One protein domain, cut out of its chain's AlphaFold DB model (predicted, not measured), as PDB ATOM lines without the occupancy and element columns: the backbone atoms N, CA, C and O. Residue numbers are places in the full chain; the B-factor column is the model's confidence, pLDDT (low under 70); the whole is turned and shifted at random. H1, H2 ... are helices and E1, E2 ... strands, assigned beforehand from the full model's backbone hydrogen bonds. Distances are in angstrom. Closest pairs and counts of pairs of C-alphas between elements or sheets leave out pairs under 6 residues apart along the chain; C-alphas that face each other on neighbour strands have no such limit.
ATOM      1  N   ASN A  40      -1.239 144.895  78.949       84.38
ATOM      2  CA  ASN A  40       0.052 145.018  79.613       84.38
ATOM      3  C   ASN A  40       0.568 146.464  79.503       84.38
ATOM      4  O   ASN A  40       0.841 146.963  78.413       84.38
ATOM      5  N   ILE A  41       0.681 147.159  80.635       85.69
ATOM      6  CA  ILE A  41       1.163 148.545  80.713       85.69
ATOM      7  C   ILE A  41       2.610 148.524  81.200       85.69
ATOM      8  O   ILE A  41       2.878 148.080  82.314       85.69
ATOM      9  N   PHE A  42       3.528 149.051  80.395       84.38
ATOM     10  CA  PHE A  42       4.955 149.131  80.705       84.38
ATOM     11  C   PHE A  42       5.362 150.578  80.974       84.38
ATOM     12  O   PHE A  42       5.154 151.439  80.126       84.38
ATOM     13  N   VAL A  43       5.960 150.858  82.133       82.00
ATOM     14  CA  VAL A  43       6.367 152.209  82.550       82.00
ATOM     15  C   VAL A  43       7.868 152.239  82.847       82.00
ATOM     16  O   VAL A  43       8.318 151.759  83.889       82.00
ATOM     17  N   SER A  44       8.643 152.806  81.914       76.25
ATOM     18  CA  SER A  44      10.114 152.759  81.906       76.25
ATOM     19  C   SER A  44      10.781 154.140  81.948       76.25
ATOM     20  O   SER A  44      10.289 155.116  81.368       76.25
ATOM     21  N   HIS A  45      11.939 154.242  82.614       67.44
ATOM     22  CA  HIS A  45      12.726 155.473  82.655       67.44
ATOM     23  C   HIS A  45      13.841 155.453  81.600       67.44
ATOM     24  O   HIS A  45      14.809 154.700  81.695       67.44
ATOM     25  N   ALA A  46      13.746 156.345  80.609       57.03
ATOM     26  CA  ALA A  46      14.605 156.333  79.421       57.03
ATOM     27  C   ALA A  46      16.116 156.525  79.694       57.03
ATOM     28  O   ALA A  46      16.928 156.212  78.830       57.03
ATOM     29  N   SER A  47      16.507 157.039  80.869       49.16
ATOM     30  CA  SER A  47      17.912 157.337  81.205       49.16
ATOM     31  C   SER A  47      18.661 156.248  81.982       49.16
ATOM     32  O   SER A  47      19.875 156.363  82.129       49.16
ATOM     33  N   THR A  48      17.989 155.204  82.483       53.50
ATOM     34  CA  THR A  48      18.638 154.138  83.271       53.50
ATOM     35  C   THR A  48      18.633 152.811  82.526       53.50
ATOM     36  O   THR A  48      17.781 151.952  82.750       53.50
ATOM     37  N   TYR A  49      19.638 152.637  81.665       52.25
ATOM     38  CA  TYR A  49      20.181 151.304  81.415       52.25
ATOM     39  C   TYR A  49      20.751 150.771  82.741       52.25
ATOM     40  O   TYR A  49      21.429 151.549  83.422       52.25
ATOM     41  N   PRO A  50      20.582 149.484  83.084       63.22
ATOM     42  CA  PRO A  50      19.827 148.441  82.380       63.22
ATOM     43  C   PRO A  50      18.344 148.218  82.764       63.22
ATOM     44  O   PRO A  50      17.719 147.411  82.079       63.22
ATOM     45  N   ARG A  51      17.722 148.889  83.751       68.25
ATOM     46  CA  ARG A  51      16.262 148.719  84.027       68.25
ATOM     47  C   ARG A  51      15.370 148.757  82.788       68.25
ATOM     48  O   ARG A  51      14.512 147.893  82.636       68.25
ATOM     49  N   SER A  52      15.589 149.720  81.895       65.31
ATOM     50  CA  SER A  52      14.800 149.856  80.666       65.31
ATOM     51  C   SER A  52      14.949 148.660  79.714       65.31
ATOM     52  O   SER A  52      14.032 148.367  78.948       65.31
ATOM     53  N   VAL A  53      16.055 147.913  79.813       67.19
ATOM     54  CA  VAL A  53      16.267 146.639  79.111       67.19
ATOM     55  C   VAL A  53      15.423 145.529  79.736       67.19
ATOM     56  O   VAL A  53      14.775 144.805  78.990       67.19
ATOM     57  N   ILE A  54      15.349 145.420  81.073       71.94
ATOM     58  CA  ILE A  54      14.408 144.482  81.718       71.94
ATOM     59  C   ILE A  54      12.974 144.827  81.311       71.94
ATOM     60  O   ILE A  54      12.276 143.968  80.782       71.94
ATOM     61  N   THR A  55      12.534 146.074  81.506       73.69
ATOM     62  CA  THR A  55      11.152 146.486  81.216       73.69
ATOM     63  C   THR A  55      10.782 146.223  79.749       73.69
ATOM     64  O   THR A  55       9.696 145.717  79.469       73.69
ATOM     65  N   GLY A  56      11.705 146.487  78.814       67.38
ATOM     66  CA  GLY A  56      11.537 146.182  77.391       67.38
ATOM     67  C   GLY A  56      11.551 144.685  77.051       67.38
ATOM     68  O   GLY A  56      10.854 144.273  76.124       67.38
ATOM     69  N   LEU A  57      12.285 143.855  77.799       69.75
ATOM     70  CA  LEU A  57      12.292 142.402  77.612       69.75
ATOM     71  C   LEU A  57      11.042 141.735  78.193       69.75
ATOM     72  O   LEU A  57      10.485 140.872  77.526       69.75
ATOM     73  N   ILE A  58      10.519 142.191  79.341       72.75
ATOM     74  CA  ILE A  58       9.198 141.745  79.821       72.75
ATOM     75  C   ILE A  58       8.124 142.117  78.785       72.75
ATOM     76  O   ILE A  58       7.253 141.301  78.493       72.75
ATOM     77  N   ALA A  59       8.207 143.308  78.174       69.88
ATOM     78  CA  ALA A  59       7.299 143.699  77.094       69.88
ATOM     79  C   ALA A  59       7.398 142.756  75.884       69.88
ATOM     80  O   ALA A  59       6.375 142.265  75.406       69.88
ATOM     81  N   ALA A  60       8.615 142.429  75.440       65.81
ATOM     82  CA  ALA A  60       8.838 141.479  74.352       65.81
ATOM     83  C   ALA A  60       8.319 140.063  74.679       65.81
ATOM     84  O   ALA A  60       7.601 139.481  73.868       65.81
ATOM     85  N   GLU A  61       8.611 139.524  75.865       66.94
ATOM     86  CA  GLU A  61       8.148 138.195  76.296       66.94
ATOM     87  C   GLU A  61       6.628 138.136  76.533       66.94
ATOM     88  O   GLU A  61       6.008 137.106  76.272       66.94
ATOM     89  N   SER A  62       6.000 139.244  76.951       63.56
ATOM     90  CA  SER A  62       4.538 139.342  77.094       63.56
ATOM     91  C   SER A  62       3.785 139.337  75.758       63.56
ATOM     92  O   SER A  62       2.574 139.129  75.741       63.56
ATOM     93  N   SER A  63       4.477 139.544  74.631       53.34
ATOM     94  CA  SER A  63       3.860 139.712  73.309       53.34
ATOM     95  C   SER A  63       3.436 138.394  72.635       53.34
ATOM     96  O   SER A  63       3.779 138.099  71.486       53.34
ATOM     97  N   ASN A  64       2.588 137.604  73.309       55.44
ATOM     98  CA  ASN A  64       1.742 136.664  72.572       55.44
ATOM     99  C   ASN A  64       0.865 137.464  71.598       55.44
ATOM    100  O   ASN A  64       0.414 138.565  71.901       55.44
ATOM    101  N   LYS A  65       0.569 136.891  70.427       52.72
ATOM    102  CA  LYS A  65      -0.080 137.606  69.307       52.72
ATOM    103  C   LYS A  65      -1.464 138.211  69.606       52.72
ATOM    104  O   LYS A  65      -1.971 138.963  68.778       52.72
ATOM    105  N   ASN A  66      -2.068 137.870  70.742       57.34
ATOM    106  CA  ASN A  66      -3.397 138.324  71.144       57.34
ATOM    107  C   ASN A  66      -3.367 139.446  72.191       57.34
ATOM    108  O   ASN A  66      -4.396 140.087  72.382       57.34
ATOM    109  N   ASP A  67      -2.243 139.662  72.875       61.34
ATOM    110  CA  ASP A  67      -2.165 140.602  73.992       61.34
ATOM    111  C   ASP A  67      -1.924 142.032  73.493       61.34
ATOM    112  O   ASP A  67      -1.288 142.256  72.458       61.34
ATOM    113  N   ILE A  68      -2.471 143.008  74.219       63.50
ATOM    114  CA  ILE A  68      -2.334 144.435  73.905       63.50
ATOM    115  C   ILE A  68      -1.306 145.014  74.869       63.50
ATOM    116  O   ILE A  68      -1.349 144.710  76.066       63.50
ATOM    117  N   PHE A  69      -0.398 145.864  74.379       67.81
ATOM    118  CA  PHE A  69       0.506 146.573  75.278       67.81
ATOM    119  C   PHE A  69       0.740 148.044  74.946       67.81
ATOM    120  O   PHE A  69       0.903 148.433  73.785       67.81
ATOM    121  N   ASP A  70       0.804 148.826  76.027       67.38
ATOM    122  CA  ASP A  70       1.186 150.232  76.028       67.38
ATOM    123  C   ASP A  70       2.578 150.382  76.647       67.38
ATOM    124  O   ASP A  70       2.771 150.091  77.830       67.38
ATOM    125  N   LEU A  71       3.543 150.886  75.877       66.75
ATOM    126  CA  LEU A  71       4.848 151.290  76.404       66.75
ATOM    127  C   LEU A  71       4.880 152.797  76.674       66.75
ATOM    128  O   LEU A  71       4.863 153.605  75.742       66.75
ATOM    129  N   TYR A  72       5.001 153.154  77.949       68.25
ATOM    130  CA  TYR A  72       5.237 154.507  78.425       68.25
ATOM    131  C   TYR A  72       6.709 154.719  78.796       68.25
ATOM    132  O   TYR A  72       7.307 153.929  79.530       68.25
ATOM    133  N   TYR A  73       7.292 155.815  78.312       67.25
ATOM    134  CA  TYR A  73       8.717 156.120  78.451       67.25
ATOM    135  C   TYR A  73       8.958 157.599  78.761       67.25
ATOM    136  O   TYR A  73       8.288 158.483  78.227       67.25
ATOM    137  N   TRP A  74       9.916 157.899  79.640       59.91
ATOM    138  CA  TRP A  74      10.197 159.285  80.035       59.91
ATOM    139  C   TRP A  74      10.555 160.182  78.833       59.91
ATOM    140  O   TRP A  74      11.498 159.893  78.102       59.91
ATOM    141  N   LYS A  75       9.823 161.300  78.690       59.41
ATOM    142  CA  LYS A  75       9.969 162.338  77.648       59.41
ATOM    143  C   LYS A  75       9.908 161.828  76.196       59.41
ATOM    144  O   LYS A  75      10.880 161.938  75.451       59.41
ATOM    145  N   GLY A  76       8.729 161.400  75.747       54.41
ATOM    146  CA  GLY A  76       8.494 161.217  74.317       54.41
ATOM    147  C   GLY A  76       7.033 161.067  73.903       54.41
ATOM    148  O   GLY A  76       6.117 161.099  74.723       54.41
ATOM    149  N   THR A  77       6.837 160.971  72.590       52.22
ATOM    150  CA  THR A  77       5.544 161.040  71.897       52.22
ATOM    151  C   THR A  77       4.895 159.672  71.713       52.22
ATOM    152  O   THR A  77       5.598 158.663  71.596       52.22
ATOM    153  N   GLU A  78       3.565 159.660  71.603       56.16
ATOM    154  CA  GLU A  78       2.804 158.476  71.203       56.16
ATOM    155  C   GLU A  78       3.081 158.069  69.742       56.16
ATOM    156  O   GLU A  78       3.240 158.918  68.860       56.16
ATOM    157  N   LYS A  79       3.154 156.757  69.491       57.31
ATOM    158  CA  LYS A  79       3.295 156.132  68.174       57.31
ATOM    159  C   LYS A  79       2.830 154.667  68.211       57.31
ATOM    160  O   LYS A  79       3.365 153.862  68.971       57.31
ATOM    161  N   GLN A  80       1.918 154.287  67.317       55.06
ATOM    162  CA  GLN A  80       1.641 152.874  67.026       55.06
ATOM    163  C   GLN A  80       2.800 152.266  66.214       55.06
ATOM    164  O   GLN A  80       3.292 152.892  65.270       55.06
ATOM    165  N   ILE A  81       3.252 151.063  66.583       52.59
ATOM    166  CA  ILE A  81       4.364 150.367  65.902       52.59
ATOM    167  C   ILE A  81       3.999 148.978  65.356       52.59
ATOM    168  O   ILE A  81       4.721 148.467  64.504       52.59
ATOM    169  N   ALA A  82       2.871 148.407  65.783       53.78
ATOM    170  CA  ALA A  82       2.191 147.270  65.156       53.78
ATOM    171  C   ALA A  82       0.699 147.280  65.553       53.78
ATOM    172  O   ALA A  82       0.296 148.083  66.395       53.78
ATOM    173  N   ASP A  83      -0.112 146.391  64.977       52.47
ATOM    174  CA  ASP A  83      -1.581 146.396  65.117       52.47
ATOM    175  C   ASP A  83      -2.063 146.461  66.581       52.47
ATOM    176  O   ASP A  83      -2.889 147.309  66.913       52.47
ATOM    177  N   ASN A  84      -1.470 145.652  67.469       52.09
ATOM    178  CA  ASN A  84      -1.786 145.603  68.908       52.09
ATOM    179  C   ASN A  84      -0.775 146.363  69.797       52.09
ATOM    180  O   ASN A  84      -0.808 146.219  71.019       52.09
ATOM    181  N   VAL A  85       0.159 147.126  69.208       51.25
ATOM    182  CA  VAL A  85       1.334 147.659  69.922       51.25
ATOM    183  C   VAL A  85       1.421 149.177  69.830       51.25
ATOM    184  O   VAL A  85       1.747 149.746  68.777       51.25
ATOM    185  N   PHE A  86       1.215 149.824  70.975       54.00
ATOM    186  CA  PHE A  86       1.223 151.271  71.118       54.00
ATOM    187  C   PHE A  86       2.361 151.698  72.045       54.00
ATOM    188  O   PHE A  86       2.422 151.340  73.216       54.00
ATOM    189  N   VAL A  87       3.279 152.514  71.542       57.75
ATOM    190  CA  VAL A  87       4.189 153.265  72.409       57.75
ATOM    191  C   VAL A  87       3.446 154.550  72.759       57.75
ATOM    192  O   VAL A  87       3.371 155.431  71.914       57.75
ATOM    193  N   ARG A  88       2.842 154.667  73.947       53.47
ATOM    194  CA  ARG A  88       1.891 155.753  74.290       53.47
ATOM    195  C   ARG A  88       2.516 157.025  74.879       53.47
ATOM    196  O   ARG A  88       1.827 157.868  75.448       53.47
ATOM    197  N   GLY A  89       3.819 157.215  74.689       54.59
ATOM    198  CA  GLY A  89       4.521 158.437  75.092       54.59
ATOM    199  C   GLY A  89       4.894 158.461  76.575       54.59
ATOM    200  O   GLY A  89       5.164 157.421  77.170       54.59
ATOM    201  N   SER A  90       4.968 159.643  77.186       51.00
ATOM    202  CA  SER A  90       5.489 159.788  78.551       51.00
ATOM    203  C   SER A  90       4.436 159.890  79.644       51.00
ATOM    204  O   SER A  90       3.561 160.749  79.569       51.00
ATOM    205  N   VAL A  91       4.650 159.161  80.749       54.94
ATOM    206  CA  VAL A  91       4.142 159.580  82.067       54.94
ATOM    207  C   VAL A  91       4.787 160.934  82.404       54.94
ATOM    208  O   VAL A  91       6.020 161.009  82.483       54.94
ATOM    209  N   PRO A  92       4.013 162.021  82.565       48.00
ATOM    210  CA  PRO A  92       4.580 163.329  82.850       48.00
ATOM    211  C   PRO A  92       4.987 163.423  84.323       48.00
ATOM    212  O   PRO A  92       4.147 163.319  85.216       48.00
ATOM    213  N   LEU A  93       6.266 163.714  84.581       45.44
ATOM    214  CA  LEU A  93       6.726 164.187  85.892       45.44
ATOM    215  C   LEU A  93       6.229 165.630  86.106       45.44
ATOM    216  O   LEU A  93       6.950 166.588  85.850       45.44
ATOM    217  N   GLU A 116       3.612 160.403  90.193       78.75
ATOM    218  CA  GLU A 116       3.740 159.341  89.190       78.75
ATOM    219  C   GLU A 116       2.657 158.265  89.334       78.75
ATOM    220  O   GLU A 116       2.065 157.863  88.332       78.75
ATOM    221  N   LEU A 117       2.354 157.820  90.558       84.88
ATOM    222  CA  LEU A 117       1.359 156.766  90.788       84.88
ATOM    223  C   LEU A 117      -0.081 157.241  90.535       84.88
ATOM    224  O   LEU A 117      -0.907 156.464  90.053       84.88
ATOM    225  N   GLU A 118      -0.376 158.526  90.745       83.75
ATOM    226  CA  GLU A 118      -1.664 159.127  90.377       83.75
ATOM    227  C   GLU A 118      -1.798 159.253  88.845       83.75
ATOM    228  O   GLU A 118      -2.855 158.978  88.269       83.75
ATOM    229  N   ALA A 119      -0.711 159.614  88.151       81.50
ATOM    230  CA  ALA A 119      -0.665 159.653  86.689       81.50
ATOM    231  C   ALA A 119      -0.819 158.250  86.068       81.50
ATOM    232  O   ALA A 119      -1.575 158.077  85.112       81.50
ATOM    233  N   ILE A 120      -0.172 157.235  86.646       86.06
ATOM    234  CA  ILE A 120      -0.295 155.831  86.227       86.06
ATOM    235  C   ILE A 120      -1.694 155.282  86.535       86.06
ATOM    236  O   ILE A 120      -2.255 154.554  85.718       86.06
ATOM    237  N   SER A 121      -2.326 155.705  87.635       89.19
ATOM    238  CA  SER A 121      -3.728 155.369  87.926       89.19
ATOM    239  C   SER A 121      -4.674 155.862  86.822       89.19
ATOM    240  O   SER A 121      -5.570 155.131  86.407       89.19
ATOM    241  N   LYS A 122      -4.442 157.060  86.266       85.06
ATOM    242  CA  LYS A 122      -5.223 157.594  85.130       85.06
ATOM    243  C   LYS A 122      -5.016 156.784  83.844       85.06
ATOM    244  O   LYS A 122      -5.967 156.620  83.087       85.06
ATOM    245  N   ILE A 123      -3.818 156.236  83.624       84.50
ATOM    246  CA  ILE A 123      -3.522 155.329  82.501       84.50
ATOM    247  C   ILE A 123      -4.271 153.998  82.671       84.50
ATOM    248  O   ILE A 123      -4.963 153.567  81.754       84.50
ATOM    249  N   VAL A 124      -4.208 153.379  83.856       89.25
ATOM    250  CA  VAL A 124      -4.951 152.142  84.173       89.25
ATOM    251  C   VAL A 124      -6.461 152.330  83.982       89.25
ATOM    252  O   VAL A 124      -7.127 151.469  83.410       89.25
ATOM    253  N   MET A 125      -7.005 153.477  84.399       89.50
ATOM    254  CA  MET A 125      -8.426 153.795  84.222       89.50
ATOM    255  C   MET A 125      -8.829 154.083  82.764       89.50
ATOM    256  O   MET A 125     -10.016 154.009  82.458       89.50
ATOM    257  N   ALA A 126      -7.879 154.358  81.862       85.88
ATOM    258  CA  ALA A 126      -8.137 154.569  80.434       85.88
ATOM    259  C   ALA A 126      -8.201 153.265  79.608       85.88
ATOM    260  O   ALA A 126      -8.597 153.296  78.442       85.88
ATOM    261  N   VAL A 127      -7.841 152.116  80.191       84.88
ATOM    262  CA  VAL A 127      -7.990 150.798  79.548       84.88
ATOM    263  C   VAL A 127      -9.486 150.477  79.343       84.88
ATOM    264  O   VAL A 127     -10.294 150.817  80.213       84.88
ATOM    265  N   PRO A 128      -9.903 149.786  78.261       83.69
ATOM    266  CA  PRO A 128     -11.285 149.319  78.103       83.69
ATOM    267  C   PRO A 128     -11.743 148.347  79.204       83.69
ATOM    268  O   PRO A 128     -10.953 147.571  79.747       83.69
ATOM    269  N   ASP A 129     -13.034 148.364  79.530       82.56
ATOM    270  CA  ASP A 129     -13.600 147.491  80.564       82.56
ATOM    271  C   ASP A 129     -13.561 146.000  80.188       82.56
ATOM    272  O   ASP A 129     -13.670 145.604  79.026       82.56
ATOM    273  N   GLY A 130     -13.428 145.141  81.202       80.62
ATOM    274  CA  GLY A 130     -13.451 143.681  81.047       80.62
ATOM    275  C   GLY A 130     -12.141 143.033  80.567       80.62
ATOM    276  O   GLY A 130     -12.093 141.794  80.505       80.62
ATOM    277  N   MET A 131     -11.109 143.836  80.280       81.12
ATOM    278  CA  MET A 131      -9.719 143.418  80.042       81.12
ATOM    279  C   MET A 131      -8.929 143.373  81.369       81.12
ATOM    280  O   MET A 131      -8.990 144.344  82.126       81.12
ATOM    281  N   PRO A 132      -8.190 142.288  81.686       82.06
ATOM    282  CA  PRO A 132      -7.287 142.255  82.840       82.06
ATOM    283  C   PRO A 132      -6.075 143.167  82.608       82.06
ATOM    284  O   PRO A 132      -5.413 143.036  81.580       82.06
ATOM    285  N   VAL A 133      -5.758 144.055  83.556       90.69
ATOM    286  CA  VAL A 133      -4.586 144.945  83.456       90.69
ATOM    287  C   VAL A 133      -3.388 144.354  84.196       90.69
ATOM    288  O   VAL A 133      -3.462 144.126  85.402       90.69
ATOM    289  N   ASN A 134      -2.263 144.166  83.515       91.50
ATOM    290  CA  ASN A 134      -0.975 143.881  84.145       91.50
ATOM    291  C   ASN A 134      -0.114 145.149  84.098       91.50
ATOM    292  O   ASN A 134       0.120 145.697  83.022       91.50
ATOM    293  N   LEU A 135       0.368 145.617  85.249       92.12
ATOM    294  CA  LEU A 135       1.238 146.790  85.347       92.12
ATOM    295  C   LEU A 135       2.689 146.357  85.574       92.12
ATOM    296  O   LEU A 135       2.993 145.679  86.553       92.12
ATOM    297  N   VAL A 136       3.595 146.796  84.706       90.38
ATOM    298  CA  VAL A 136       5.041 146.601  84.829       90.38
ATOM    299  C   VAL A 136       5.703 147.973  84.935       90.38
ATOM    300  O   VAL A 136       5.570 148.807  84.043       90.38
ATOM    301  N   ILE A 137       6.377 148.236  86.050       87.81
ATOM    302  CA  ILE A 137       6.757 149.592  86.472       87.81
ATOM    303  C   ILE A 137       8.159 149.606  87.087       87.81
ATOM    304  O   ILE A 137       8.471 148.806  87.965       87.81
ATOM    305  N   GLU A 138       9.017 150.533  86.664       85.12
ATOM    306  CA  GLU A 138      10.323 150.713  87.310       85.12
ATOM    307  C   GLU A 138      10.201 151.357  88.700       85.12
ATOM    308  O   GLU A 138       9.486 152.343  88.889       85.12
ATOM    309  N   GLU A 139      10.982 150.850  89.662       84.12
ATOM    310  CA  GLU A 139      11.029 151.292  91.070       84.12
ATOM    311  C   GLU A 139      11.024 152.817  91.257       84.12
ATOM    312  O   GLU A 139      10.424 153.340  92.195       84.12
ATOM    313  N   THR A 140      11.681 153.553  90.361       77.88
ATOM    314  CA  THR A 140      11.925 154.985  90.545       77.88
ATOM    315  C   THR A 140      10.682 155.847  90.312       77.88
ATOM    316  O   THR A 140      10.646 156.958  90.837       77.88
ATOM    317  N   PHE A 141       9.644 155.336  89.640       79.88
ATOM    318  CA  PHE A 141       8.322 155.980  89.623       79.88
ATOM    319  C   PHE A 141       7.622 155.832  90.987       79.88
ATOM    320  O   PHE A 141       7.053 156.789  91.498       79.88
ATOM    321  N   ILE A 142       7.740 154.664  91.631       84.44
ATOM    322  CA  ILE A 142       7.155 154.381  92.954       84.44
ATOM    323  C   ILE A 142       7.868 155.197  94.048       84.44
ATOM    324  O   ILE A 142       7.237 155.889  94.840       84.44
ATOM    325  N   ARG A 143       9.207 155.163  94.063       79.56
ATOM    326  CA  ARG A 143      10.074 155.809  95.067       79.56
ATOM    327  C   ARG A 143       9.990 157.344  95.096       79.56
ATOM    328  O   ARG A 143      10.334 157.968  96.111       79.56
ATOM    329  N   ARG A 144       9.637 157.968  93.970       74.44
ATOM    330  CA  ARG A 144       9.566 159.431  93.842       74.44
ATOM    331  C   ARG A 144       8.187 159.991  94.184       74.44
ATOM    332  O   ARG A 144       8.146 161.086  94.738       74.44
ATOM    333  N   SER A 145       7.124 159.221  93.954       78.19
ATOM    334  CA  SER A 145       5.737 159.650  94.140       78.19
ATOM    335  C   SER A 145       5.399 160.001  95.604       78.19
ATOM    336  O   SER A 145       5.657 159.228  96.540       78.19
ATOM    337  N   THR A 146       4.788 161.169  95.824       78.00
ATOM    338  CA  THR A 146       4.149 161.537  97.101       78.00
ATOM    339  C   THR A 146       2.737 160.979  97.224       78.00
ATOM    340  O   THR A 146       2.312 160.646  98.329       78.00
ATOM    341  N   GLU A 147       2.059 160.790  96.096       82.06
ATOM    342  CA  GLU A 147       0.773 160.096  96.024       82.06
ATOM    343  C   GLU A 147       0.959 158.595  95.784       82.06
ATOM    344  O   GLU A 147       1.972 158.160  95.230       82.06
ATOM    345  N   LEU A 148      -0.035 157.805  96.177       82.94
ATOM    346  CA  LEU A 148      -0.118 156.370  95.897       82.94
ATOM    347  C   LEU A 148      -1.088 156.102  94.727       82.94
ATOM    348  O   LEU A 148      -1.607 157.040  94.117       82.94
ATOM    349  N   MET A 149      -1.312 154.835  94.363       91.62
ATOM    350  CA  MET A 149      -2.306 154.513  93.332       91.62
ATOM    351  C   MET A 149      -3.733 154.673  93.872       91.62
ATOM    352  O   MET A 149      -3.987 154.479  95.061       91.62
ATOM    353  N   THR A 150      -4.687 155.019  93.002       91.62
ATOM    354  CA  THR A 150      -6.094 155.118  93.414       91.62
ATOM    355  C   THR A 150      -6.708 153.728  93.591       91.62
ATOM    356  O   THR A 150      -6.419 152.805  92.828       91.62
ATOM    357  N   SER A 151      -7.600 153.581  94.574       93.06
ATOM    358  CA  SER A 151      -8.321 152.328  94.837       93.06
ATOM    359  C   SER A 151      -9.066 151.800  93.607       93.06
ATOM    360  O   SER A 151      -9.031 150.600  93.346       93.06
ATOM    361  N   ASP A 152      -9.673 152.691  92.815       92.50
ATOM    362  CA  ASP A 152     -10.366 152.332  91.572       92.50
ATOM    363  C   ASP A 152      -9.402 151.760  90.523       92.50
ATOM    364  O   ASP A 152      -9.726 150.776  89.862       92.50
ATOM    365  N   ALA A 153      -8.197 152.331  90.392       93.06
ATOM    366  CA  ALA A 153      -7.180 151.804  89.490       93.06
ATOM    367  C   ALA A 153      -6.662 150.444  89.977       93.06
ATOM    368  O   ALA A 153      -6.586 149.506  89.188       93.06
ATOM    369  N   LEU A 154      -6.363 150.302  91.272       94.94
ATOM    370  CA  LEU A 154      -5.908 149.034  91.855       94.94
ATOM    371  C   LEU A 154      -6.943 147.913  91.682       94.94
ATOM    372  O   LEU A 154      -6.570 146.811  91.290       94.94
ATOM    373  N   ALA A 155      -8.236 148.204  91.846       92.38
ATOM    374  CA  ALA A 155      -9.322 147.246  91.616       92.38
ATOM    375  C   ALA A 155      -9.436 146.759  90.151       92.38
ATOM    376  O   ALA A 155     -10.099 145.753  89.886       92.38
ATOM    377  N   ARG A 156      -8.790 147.439  89.191       91.38
ATOM    378  CA  ARG A 156      -8.675 147.001  87.787       91.38
ATOM    379  C   ARG A 156      -7.399 146.205  87.488       91.38
ATOM    380  O   ARG A 156      -7.320 145.573  86.433       91.38
ATOM    381  N   VAL A 157      -6.406 146.225  88.380       93.94
ATOM    382  CA  VAL A 157      -5.101 145.589  88.161       93.94
ATOM    383  C   VAL A 157      -5.127 144.114  88.573       93.94
ATOM    384  O   VAL A 157      -5.384 143.740  89.711       93.94
ATOM    385  N   ASN A 158      -4.817 143.249  87.614       93.56
ATOM    386  CA  ASN A 158      -4.677 141.806  87.769       93.56
ATOM    387  C   ASN A 158      -3.311 141.426  88.368       93.56
ATOM    388  O   ASN A 158      -3.236 140.515  89.196       93.56
ATOM    389  N   SER A 159      -2.238 142.127  87.982       94.44
ATOM    390  CA  SER A 159      -0.900 141.952  88.558       94.44
ATOM    391  C   SER A 159      -0.049 143.224  88.511       94.44
ATOM    392  O   SER A 159      -0.181 144.027  87.587       94.44
ATOM    393  N   ILE A 160       0.854 143.379  89.484       95.50
ATOM    394  CA  ILE A 160       1.911 144.403  89.481       95.50
ATOM    395  C   ILE A 160       3.274 143.705  89.440       95.50
ATOM    396  O   ILE A 160       3.518 142.762  90.191       95.50
ATOM    397  N   THR A 161       4.172 144.179  88.578       93.50
ATOM    398  CA  THR A 161       5.586 143.787  88.538       93.50
ATOM    399  C   THR A 161       6.463 145.026  88.658       93.50
ATOM    400  O   THR A 161       6.545 145.834  87.735       93.50
ATOM    401  N   VAL A 162       7.140 145.170  89.793       91.12
ATOM    402  CA  VAL A 162       8.129 146.223  90.027       91.12
ATOM    403  C   VAL A 162       9.480 145.776  89.477       91.12
ATOM    404  O   VAL A 162      10.000 144.740  89.882       91.12
ATOM    405  N   VAL A 163      10.070 146.556  88.574       86.50
ATOM    406  CA  VAL A 163      11.436 146.352  88.072       86.50
ATOM    407  C   VAL A 163      12.400 147.143  88.960       86.50
ATOM    408  O   VAL A 163      12.420 148.379  88.930       86.50
ATOM    409  N   LEU A 164      13.177 146.432  89.780       81.75
ATOM    410  CA  LEU A 164      14.058 146.990  90.806       81.75
ATOM    411  C   LEU A 164      15.527 146.772  90.418       81.75
ATOM    412  O   LEU A 164      15.973 145.654  90.176       81.75
ATOM    413  N   GLU A 165      16.302 147.857  90.407       67.62
ATOM    414  CA  GLU A 165      17.744 147.819  90.167       67.62
ATOM    415  C   GLU A 165      18.521 148.713  91.146       67.62
ATOM    416  O   GLU A 165      18.154 149.862  91.376       67.62
ATOM    417  N   GLY A 166      19.656 148.176  91.613       59.12
ATOM    418  CA  GLY A 166      20.976 148.822  91.547       59.12
ATOM    419  C   GLY A 166      21.160 150.187  92.210       59.12
ATOM    420  O   GLY A 166      20.696 151.220  91.735       59.12
ATOM    421  N   SER A 167      22.013 150.206  93.236       50.31
ATOM    422  CA  SER A 167      22.445 151.373  94.019       50.31
ATOM    423  C   SER A 167      21.320 152.115  94.747       50.31
ATOM    424  O   SER A 167      21.299 152.081  95.968       50.31
ATOM    425  N   GLY A 168      20.358 152.729  94.051       50.47
ATOM    426  CA  GLY A 168      19.331 153.598  94.640       50.47
ATOM    427  C   GLY A 168      18.410 152.909  95.652       50.47
ATOM    428  O   GLY A 168      17.957 153.562  96.586       50.47
ATOM    429  N   SER A 169      18.194 151.601  95.490       54.03
ATOM    430  CA  SER A 169      17.454 150.745  96.431       54.03
ATOM    431  C   SER A 169      18.382 149.868  97.300       54.03
ATOM    432  O   SER A 169      17.909 148.958  97.970       54.03
ATOM    433  N   ILE A 170      19.701 150.105  97.262       56.25
ATOM    434  CA  ILE A 170      20.775 149.370  97.975       56.25
ATOM    435  C   ILE A 170      21.543 150.300  98.946       56.25
ATOM    436  O   ILE A 170      22.373 149.857  99.730       56.25
ATOM    437  N   VAL A 171      21.300 151.613  98.903       55.47
ATOM    438  CA  VAL A 171      21.925 152.586  99.814       55.47
ATOM    439  C   VAL A 171      21.090 152.783 101.091       55.47
ATOM    440  O   VAL A 171      19.863 152.735 101.013       55.47
ATOM    441  N   PRO A 172      21.707 153.067 102.261       50.12
ATOM    442  CA  PRO A 172      20.991 153.157 103.542       50.12
ATOM    443  C   PRO A 172      19.898 154.232 103.647       50.12
ATOM    444  O   PRO A 172      19.017 154.113 104.492       50.12
ATOM    445  N   ASN A 173      19.897 155.267 102.800       53.78
ATOM    446  CA  ASN A 173      18.795 156.240 102.699       53.78
ATOM    447  C   ASN A 173      17.649 155.711 101.812       53.78
ATOM    448  O   ASN A 173      17.117 156.421 100.953       53.78
ATOM    449  N   ASN A 174      17.322 154.434 102.007       59.50
ATOM    450  CA  ASN A 174      16.444 153.661 101.149       59.50
ATOM    451  C   ASN A 174      14.995 154.170 101.222       59.50
ATOM    452  O   ASN A 174      14.552 154.688 102.243       59.50
ATOM    453  N   ARG A 175      14.247 154.016 100.127       64.38
ATOM    454  CA  ARG A 175      12.834 154.429 100.009       64.38
ATOM    455  C   ARG A 175      11.927 153.283  99.540       64.38
ATOM    456  O   ARG A 175      10.848 153.518  98.996       64.38
ATOM    457  N   LEU A 176      12.359 152.039  99.755       81.50
ATOM    458  CA  LEU A 176      11.555 150.844  99.483       81.50
ATOM    459  C   LEU A 176      10.269 150.767 100.325       81.50
ATOM    460  O   LEU A 176       9.381 149.998  99.972       81.50
ATOM    461  N   ASP A 177      10.101 151.616 101.346       85.00
ATOM    462  CA  ASP A 177       8.818 151.794 102.039       85.00
ATOM    463  C   ASP A 177       7.672 152.115 101.063       85.00
ATOM    464  O   ASP A 177       6.591 151.562 101.209       85.00
ATOM    465  N   ARG A 178       7.911 152.868  99.976       85.62
ATOM    466  CA  ARG A 178       6.881 153.098  98.940       85.62
ATOM    467  C   ARG A 178       6.538 151.864  98.104       85.62
ATOM    468  O   ARG A 178       5.438 151.780  97.569       85.62
ATOM    469  N   VAL A 179       7.462 150.911  97.974       89.81
ATOM    470  CA  VAL A 179       7.199 149.621  97.313       89.81
ATOM    471  C   VAL A 179       6.381 148.717  98.238       89.81
ATOM    472  O   VAL A 179       5.465 148.051  97.763       89.81
ATOM    473  N   LEU A 180       6.659 148.754  99.546       91.88
ATOM    474  CA  LEU A 180       5.869 148.077 100.577       91.88
ATOM    475  C   LEU A 180       4.449 148.659 100.677       91.88
ATOM    476  O   LEU A 180       3.489 147.910 100.556       91.88
ATOM    477  N   GLU A 181       4.298 149.983 100.772       92.50
ATOM    478  CA  GLU A 181       2.989 150.659 100.789       92.50
ATOM    479  C   GLU A 181       2.142 150.336  99.545       92.50
ATOM    480  O   GLU A 181       0.935 150.115  99.652       92.50
ATOM    481  N   LEU A 182       2.763 150.278  98.359       93.44
ATOM    482  CA  LEU A 182       2.069 149.885  97.131       93.44
ATOM    483  C   LEU A 182       1.681 148.396  97.140       93.44
ATOM    484  O   LEU A 182       0.627 148.048  96.608       93.44
ATOM    485  N   ALA A 183       2.490 147.521  97.744       95.31
ATOM    486  CA  ALA A 183       2.156 146.109  97.919       95.31
ATOM    487  C   ALA A 183       0.991 145.920  98.908       95.31
ATOM    488  O   ALA A 183       0.032 145.223  98.574       95.31
ATOM    489  N   ASP A 184       1.014 146.603 100.057       95.50
ATOM    490  CA  ASP A 184      -0.072 146.618 101.046       95.50
ATOM    491  C   ASP A 184      -1.394 147.084 100.416       95.50
ATOM    492  O   ASP A 184      -2.423 146.417 100.547       95.50
ATOM    493  N   GLN A 185      -1.369 148.193  99.666       94.94
ATOM    494  CA  GLN A 185      -2.541 148.676  98.932       94.94
ATOM    495  C   GLN A 185      -3.023 147.684  97.867       94.94
ATOM    496  O   GLN A 185      -4.225 147.447  97.748       94.94
ATOM    497  N   ALA A 186      -2.110 147.111  97.080       96.31
ATOM    498  CA  ALA A 186      -2.455 146.158  96.030       96.31
ATOM    499  C   ALA A 186      -3.124 144.900  96.614       96.31
ATOM    500  O   ALA A 186      -4.144 144.454  96.092       96.31
ATOM    501  N   ASN A 187      -2.604 144.388  97.733       97.00
ATOM    502  CA  ASN A 187      -3.183 143.275  98.486       97.00
ATOM    503  C   ASN A 187      -4.586 143.635  99.014       97.00
ATOM    504  O   ASN A 187      -5.562 142.937  98.737       97.00
ATOM    505  N   ALA A 188      -4.718 144.787  99.685       95.81
ATOM    506  CA  ALA A 188      -5.988 145.276 100.228       95.81
ATOM    507  C   ALA A 188      -7.074 145.521  99.158       95.81
ATOM    508  O   ALA A 188      -8.264 145.399  99.451       95.81
ATOM    509  N   HIS A 189      -6.678 145.834  97.921       95.25
ATOM    510  CA  HIS A 189      -7.576 146.017  96.775       95.25
ATOM    511  C   HIS A 189      -7.709 144.782  95.860       95.25
ATOM    512  O   HIS A 189      -8.389 144.856  94.837       95.25
ATOM    513  N   GLY A 190      -7.146 143.629  96.244       93.94
ATOM    514  CA  GLY A 190      -7.384 142.344  95.576       93.94
ATOM    515  C   GLY A 190      -6.586 142.100  94.289       93.94
ATOM    516  O   GLY A 190      -6.951 141.216  93.506       93.94
ATOM    517  N   VAL A 191      -5.497 142.842  94.065       96.19
ATOM    518  CA  VAL A 191      -4.531 142.549  92.995       96.19
ATOM    519  C   VAL A 191      -3.946 141.154  93.244       96.19
ATOM    520  O   VAL A 191      -3.499 140.841  94.342       96.19
ATOM    521  N   LYS A 192      -3.969 140.265  92.244       94.75
ATOM    522  CA  LYS A 192      -3.750 138.823  92.491       94.75
ATOM    523  C   LYS A 192      -2.294 138.440  92.728       94.75
ATOM    524  O   LYS A 192      -2.034 137.421  93.358       94.75
ATOM    525  N   THR A 193      -1.356 139.184  92.143       94.62
ATOM    526  CA  THR A 193       0.084 138.953  92.325       94.62
ATOM    527  C   THR A 193       0.841 140.270  92.327       94.62
ATOM    528  O   THR A 193       0.638 141.113  91.447       94.62
ATOM    529  N   PHE A 194       1.761 140.405  93.279       96.56
ATOM    530  CA  PHE A 194       2.748 141.472  93.319       96.56
ATOM    531  C   PHE A 194       4.136 140.854  93.192       96.56
ATOM    532  O   PHE A 194       4.510 139.956  93.945       96.56
ATOM    533  N   LYS A 195       4.891 141.291  92.192       94.62
ATOM    534  CA  LYS A 195       6.200 140.739  91.844       94.62
ATOM    535  C   LYS A 195       7.239 141.843  91.943       94.62
ATOM    536  O   LYS A 195       6.982 142.956  91.494       94.62
ATOM    537  N   VAL A 196       8.424 141.528  92.447       91.38
ATOM    538  CA  VAL A 196       9.588 142.416  92.347       91.38
ATOM    539  C   VAL A 196      10.667 141.667  91.575       91.38
ATOM    540  O   VAL A 196      11.202 140.663  92.048       91.38
ATOM    541  N   GLN A 197      10.956 142.131  90.360       88.19
ATOM    542  CA  GLN A 197      12.092 141.642  89.589       88.19
ATOM    543  C   GLN A 197      13.372 142.302  90.089       88.19
ATOM    544  O   GLN A 197      13.440 143.524  90.224       88.19
ATOM    545  N   ILE A 198      14.372 141.465  90.351       83.94
ATOM    546  CA  ILE A 198      15.685 141.814  90.901       83.94
ATOM    547  C   ILE A 198      16.774 141.128  90.074       83.94
ATOM    548  O   ILE A 198      16.503 140.132  89.404       83.94
ATOM    549  N   PHE A 199      18.018 141.602  90.136       79.12
ATOM    550  CA  PHE A 199      19.125 140.888  89.495       79.12
ATOM    551  C   PHE A 199      19.581 139.680  90.317       79.12
ATOM    552  O   PHE A 199      19.713 139.762  91.535       79.12
ATOM    553  N   ASP A 200      19.890 138.573  89.641       80.88
ATOM    554  CA  ASP A 200      20.429 137.346  90.248       80.88
ATOM    555  C   ASP A 200      21.817 137.522  90.892       80.88
ATOM    556  O   ASP A 200      22.260 136.675  91.662       80.88
ATOM    557  N   THR A 201      22.484 138.643  90.614       78.25
ATOM    558  CA  THR A 201      23.743 139.070  91.239       78.25
ATOM    559  C   THR A 201      23.562 139.793  92.581       78.25
ATOM    560  O   THR A 201      24.559 140.108  93.235       78.25
ATOM    561  N   MET A 202      22.327 140.077  93.017       79.31
ATOM    562  CA  MET A 202      22.050 140.717  94.309       79.31
ATOM    563  C   MET A 202      22.168 139.714  95.464       79.31
ATOM    564  O   MET A 202      21.459 138.712  95.510       79.31
ATOM    565  N   ASN A 203      23.026 140.012  96.444       83.81
ATOM    566  CA  ASN A 203      23.117 139.229  97.675       83.81
ATOM    567  C   ASN A 203      21.994 139.636  98.647       83.81
ATOM    568  O   ASN A 203      22.123 140.615  99.384       83.81
ATOM    569  N   LEU A 204      20.892 138.882  98.626       84.94
ATOM    570  CA  LEU A 204      19.717 139.133  99.465       84.94
ATOM    571  C   LEU A 204      19.998 138.981 100.968       84.94
ATOM    572  O   LEU A 204      19.421 139.731 101.750       84.94
ATOM    573  N   ASP A 205      20.910 138.092 101.377       85.12
ATOM    574  CA  ASP A 205      21.241 137.888 102.795       85.12
ATOM    575  C   ASP A 205      21.897 139.134 103.405       85.12
ATOM    576  O   ASP A 205      21.592 139.504 104.537       85.12
ATOM    577  N   VAL A 206      22.779 139.799 102.648       83.81
ATOM    578  CA  VAL A 206      23.411 141.070 103.048       83.81
ATOM    579  C   VAL A 206      22.381 142.199 103.052       83.81
ATOM    580  O   VAL A 206      22.284 142.938 104.026       83.81
ATOM    581  N   LEU A 207      21.548 142.291 102.008       82.38
ATOM    582  CA  LEU A 207      20.497 143.310 101.927       82.38
ATOM    583  C   LEU A 207      19.487 143.202 103.085       82.38
ATOM    584  O   LEU A 207      19.071 144.230 103.612       82.38
ATOM    585  N   ALA A 208      19.129 141.987 103.511       84.62
ATOM    586  CA  ALA A 208      18.259 141.750 104.665       84.62
ATOM    587  C   ALA A 208      18.917 142.087 106.016       84.62
ATOM    588  O   ALA A 208      18.214 142.455 106.953       84.62
ATOM    589  N   GLN A 209      20.243 141.957 106.128       83.94
ATOM    590  CA  GLN A 209      20.991 142.298 107.345       83.94
ATOM    591  C   GLN A 209      21.177 143.812 107.506       83.94
ATOM    592  O   GLN A 209      21.036 144.326 108.613       83.94
ATOM    593  N   ASP A 210      21.453 144.523 106.409       77.69
ATOM    594  CA  ASP A 210      21.748 145.960 106.436       77.69
ATOM    595  C   ASP A 210      20.492 146.854 106.311       77.69
ATOM    596  O   ASP A 210      20.561 148.055 106.604       77.69
ATOM    597  N   HIS A 211      19.341 146.316 105.869       80.00
ATOM    598  CA  HIS A 211      18.133 147.103 105.577       80.00
ATOM    599  C   HIS A 211      16.805 146.412 105.962       80.00
ATOM    600  O   HIS A 211      16.359 145.463 105.310       80.00
ATOM    601  N   ASP A 212      16.078 146.993 106.925       85.75
ATOM    602  CA  ASP A 212      14.747 146.527 107.354       85.75
ATOM    603  C   ASP A 212      13.739 146.397 106.199       85.75
ATOM    604  O   ASP A 212      12.942 145.461 106.177       85.75
ATOM    605  N   GLN A 213      13.749 147.310 105.219       87.12
ATOM    606  CA  GLN A 213      12.833 147.249 104.074       87.12
ATOM    607  C   GLN A 213      13.093 146.034 103.178       87.12
ATOM    608  O   GLN A 213      12.140 145.438 102.679       87.12
ATOM    609  N   TRP A 214      14.356 145.634 102.996       87.62
ATOM    610  CA  TRP A 214      14.680 144.405 102.271       87.62
ATOM    611  C   TRP A 214      14.289 143.176 103.078       87.62
ATOM    612  O   TRP A 214      13.674 142.274 102.523       87.62
ATOM    613  N   ASN A 215      14.562 143.166 104.385       88.69
ATOM    614  CA  ASN A 215      14.132 142.083 105.266       88.69
ATOM    615  C   ASN A 215      12.603 141.880 105.228       88.69
ATOM    616  O   ASN A 215      12.141 140.745 105.140       88.69
ATOM    617  N   LYS A 216      11.816 142.969 105.197       91.31
ATOM    618  CA  LYS A 216      10.364 142.915 104.945       91.31
ATOM    619  C   LYS A 216      10.059 142.312 103.570       91.31
ATOM    620  O   LYS A 216       9.401 141.284 103.511       91.31
ATOM    621  N   ILE A 217      10.582 142.891 102.482       90.19
ATOM    622  CA  ILE A 217      10.331 142.445 101.094       90.19
ATOM    623  C   ILE A 217      10.687 140.964 100.860       90.19
ATOM    624  O   ILE A 217      10.010 140.291 100.091       90.19
ATOM    625  N   ILE A 218      11.742 140.455 101.505       90.12
ATOM    626  CA  ILE A 218      12.225 139.070 101.360       90.12
ATOM    627  C   ILE A 218      11.355 138.064 102.133       90.12
ATOM    628  O   ILE A 218      11.249 136.913 101.713       90.12
ATOM    629  N   ASN A 219      10.736 138.478 103.245       92.06
ATOM    630  CA  ASN A 219       9.930 137.610 104.117       92.06
ATOM    631  C   ASN A 219       8.412 137.851 103.999       92.06
ATOM    632  O   ASN A 219       7.630 137.235 104.729       92.06
ATOM    633  N   ASP A 220       7.987 138.747 103.110       94.19
ATOM    634  CA  ASP A 220       6.582 139.031 102.843       94.19
ATOM    635  C   ASP A 220       5.893 137.851 102.125       94.19
ATOM    636  O   ASP A 220       6.499 137.141 101.324       94.19
ATOM    637  N   GLN A 221       4.612 137.610 102.428       94.12
ATOM    638  CA  GLN A 221       3.861 136.463 101.888       94.12
ATOM    639  C   GLN A 221       3.124 136.760 100.573       94.12
ATOM    640  O   GLN A 221       2.612 135.841  99.935       94.12
ATOM    641  N   TYR A 222       3.042 138.030 100.182       96.69
ATOM    642  CA  TYR A 222       2.333 138.521  99.005       96.69
ATOM    643  C   TYR A 222       3.306 138.982  97.904       96.69
ATOM    644  O   TYR A 222       3.046 138.768  96.714       96.69
ATOM    645  N   ILE A 223       4.457 139.547  98.280       95.75
ATOM    646  CA  ILE A 223       5.529 139.935  97.359       95.75
ATOM    647  C   ILE A 223       6.311 138.699  96.890       95.75
ATOM    648  O   ILE A 223       6.992 138.025  97.654       95.75
ATOM    649  N   THR A 224       6.287 138.436  95.583       95.06
ATOM    650  CA  THR A 224       7.119 137.401  94.950       95.06
ATOM    651  C   THR A 224       8.404 138.007  94.381       95.06
ATOM    652  O   THR A 224       8.356 138.761  93.403       95.06
ATOM    653  N   LEU A 225       9.565 137.643  94.932       90.56
ATOM    654  CA  LEU A 225      10.865 137.974  94.334       90.56
ATOM    655  C   LEU A 225      11.144 137.113  93.093       90.56
ATOM    656  O   LEU A 225      11.035 135.888  93.137       90.56
ATOM    657  N   LEU A 226      11.540 137.753  91.990       88.12
ATOM    658  CA  LEU A 226      11.853 137.096  90.718       88.12
ATOM    659  C   LEU A 226      13.277 137.464  90.250       88.12
ATOM    660  O   LEU A 226      13.481 138.579  89.763       88.12
ATOM    661  N   PRO A 227      14.272 136.563  90.382       84.12
ATOM    662  CA  PRO A 227      15.649 136.838  89.979       84.12
ATOM    663  C   PRO A 227      15.853 136.739  88.459       84.12
ATOM    664  O   PRO A 227      15.555 135.723  87.825       84.12
ATOM    665  N   VAL A 228      16.425 137.795  87.885       78.12
ATOM    666  CA  VAL A 228      16.687 137.987  86.454       78.12
ATOM    667  C   VAL A 228      18.195 138.004  86.205       78.12
ATOM    668  O   VAL A 228      18.938 138.662  86.927       78.12
ATOM    669  N   SER A 229      18.659 137.302  85.168       73.19
ATOM    670  CA  SER A 229      20.090 137.151  84.871       73.19
ATOM    671  C   SER A 229      20.462 137.771  83.535       73.19
ATOM    672  O   SER A 229      19.971 137.311  82.505       73.19
ATOM    673  N   PHE A 230      21.408 138.718  83.513       64.75
ATOM    674  CA  PHE A 230      21.955 139.281  82.264       64.75
ATOM    675  C   PHE A 230      22.425 138.209  81.275       64.75
ATOM    676  O   PHE A 230      22.272 138.375  80.069       64.75
ATOM    677  N   SER A 231      22.940 137.083  81.779       62.78
ATOM    678  CA  SER A 231      23.387 135.944  80.964       62.78
ATOM    679  C   SER A 231      22.277 135.292  80.120       62.78
ATOM    680  O   SER A 231      22.573 134.551  79.177       62.78
ATOM    681  N   LYS A 232      21.009 135.567  80.455       60.94
ATOM    682  CA  LYS A 232      19.798 135.116  79.756       60.94
ATOM    683  C   LYS A 232      19.165 136.211  78.885       60.94
ATOM    684  O   LYS A 232      18.456 135.870  77.953       60.94
ATOM    685  N   LEU A 233      19.455 137.493  79.137       55.94
ATOM    686  CA  LEU A 233      18.863 138.655  78.445       55.94
ATOM    687  C   LEU A 233      19.495 138.970  77.068       55.94
ATOM    688  O   LEU A 233      19.300 140.058  76.533       55.94
TER     689      LEU A 233
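What this domain is: This is residues 40 to 93 and 116 to 233 of the 235 residues of an uncharacterized protein of Aeromonas salmonicida subsp. salmonicida (UniProt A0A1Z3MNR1). A twisted sheet of eight strands runs through the middle of three layers, helices on both its faces: H2, H3, H5 and H7 on one face, and H1 on the other, where the sheet curls round it. The strand hairpin E3 and E4 lies at one end of the long axis, and the helical hairpin H6 and H7 at the other. The printed part has 172 residues with seven named helices and eight named strands, in chain order E1 H1 E2 E3 E4 H2 E5 H3 H4 E6 H5 E7 H6 H7 E8; the class is mixed. The sheet, E3 E4 E2 E1 E5 E6 E7 E8, is mixed too. The whole is compact, with a radius of gyration of the C-alphas of 15.5 A and spans of 47 by 36 by 29 A.

How they stand to each other: Start at the edge strand E3, residues 78 to 82, antiparallel to E4, residues 85 to 89, with N 79 and O 87 2.8 A apart. Next come E2, residues 68 to 73, E1, residues 40 to 44, E5, residues 133 to 138, E6, residues 157 to 163, E7, residues 193 to 199, and the edge strand E8, residues 223 to 228. From E4 on, neighbours are parallel; look at N 71 and O 86, 2.9 A, N 42 and O 70, 2.9 A, N 43 and O 136, 2.8 A, N 161 and O 135, 2.8 A, N 162 and O 195, 2.8 A, and N 226 and O 196, 2.9 A. H2, residues 116 to 125, is over E1 and E5 at a height over the sheet of 9.6 A. On the opposite face is H1, residues 51 to 62; its closest C-alpha to E1 is Ser 52, 5.7 A from that of Ser 44. The hub H5, residues 177 to 188, touches H3, residues 139 to 144, about perpendicular at 75 degrees, through residues 178 to 182 alone; the closest C-alphas, of Arg 143 and Arg 178, are 5.7 A apart. H4, residues 151 to 154, touches H2, the closest C-alphas being those of Ser 121 and Ala 153, 5.2 A. H7, residues 212 to 219, forms a helical hairpin with H6, residues 204 to 210, at a shallow tilt of 30 degrees, opposite ways; the closest C-alphas, of Ala 208 and Asn 215, are 4.2 A apart. Every O i to N i+4 pair is within hydrogen-bond range in H1, H2, H3, H5, H6 and H7; H4 is too short for one. Strand-helix-strand units, parallel neighbour strands with helices between, are E1 H1 E2, E5 H3 H4 E6, E6 H5 E7 and E7 H6 H7 E8, with right-handed crossovers.

Where its parts are: Find C-alpha 40 at (0.052, 145.018, 79.613), where E1 begins. H1 is 16.5 A long and H5 16.3 A; H5 begins at C-alpha 177, (8.818, 151.794, 102.039). E7 is 19.3 A long. E8 ends at C-alpha 228, (16.687, 137.987, 86.454).

The domain as a whole: The two C-alphas farthest apart are those of Asp 83 and Gln 209, 48.1 A. Residues 94 to 115 are not printed, and C-alphas 93 and 116 are 6.6 A apart across the cut. The link from E6 to H5, residues 164 to 176, is long. The mean pLDDT of the printed part is 76.9; 61 residues are under 70, among them 59 to 93 and 165 to 175.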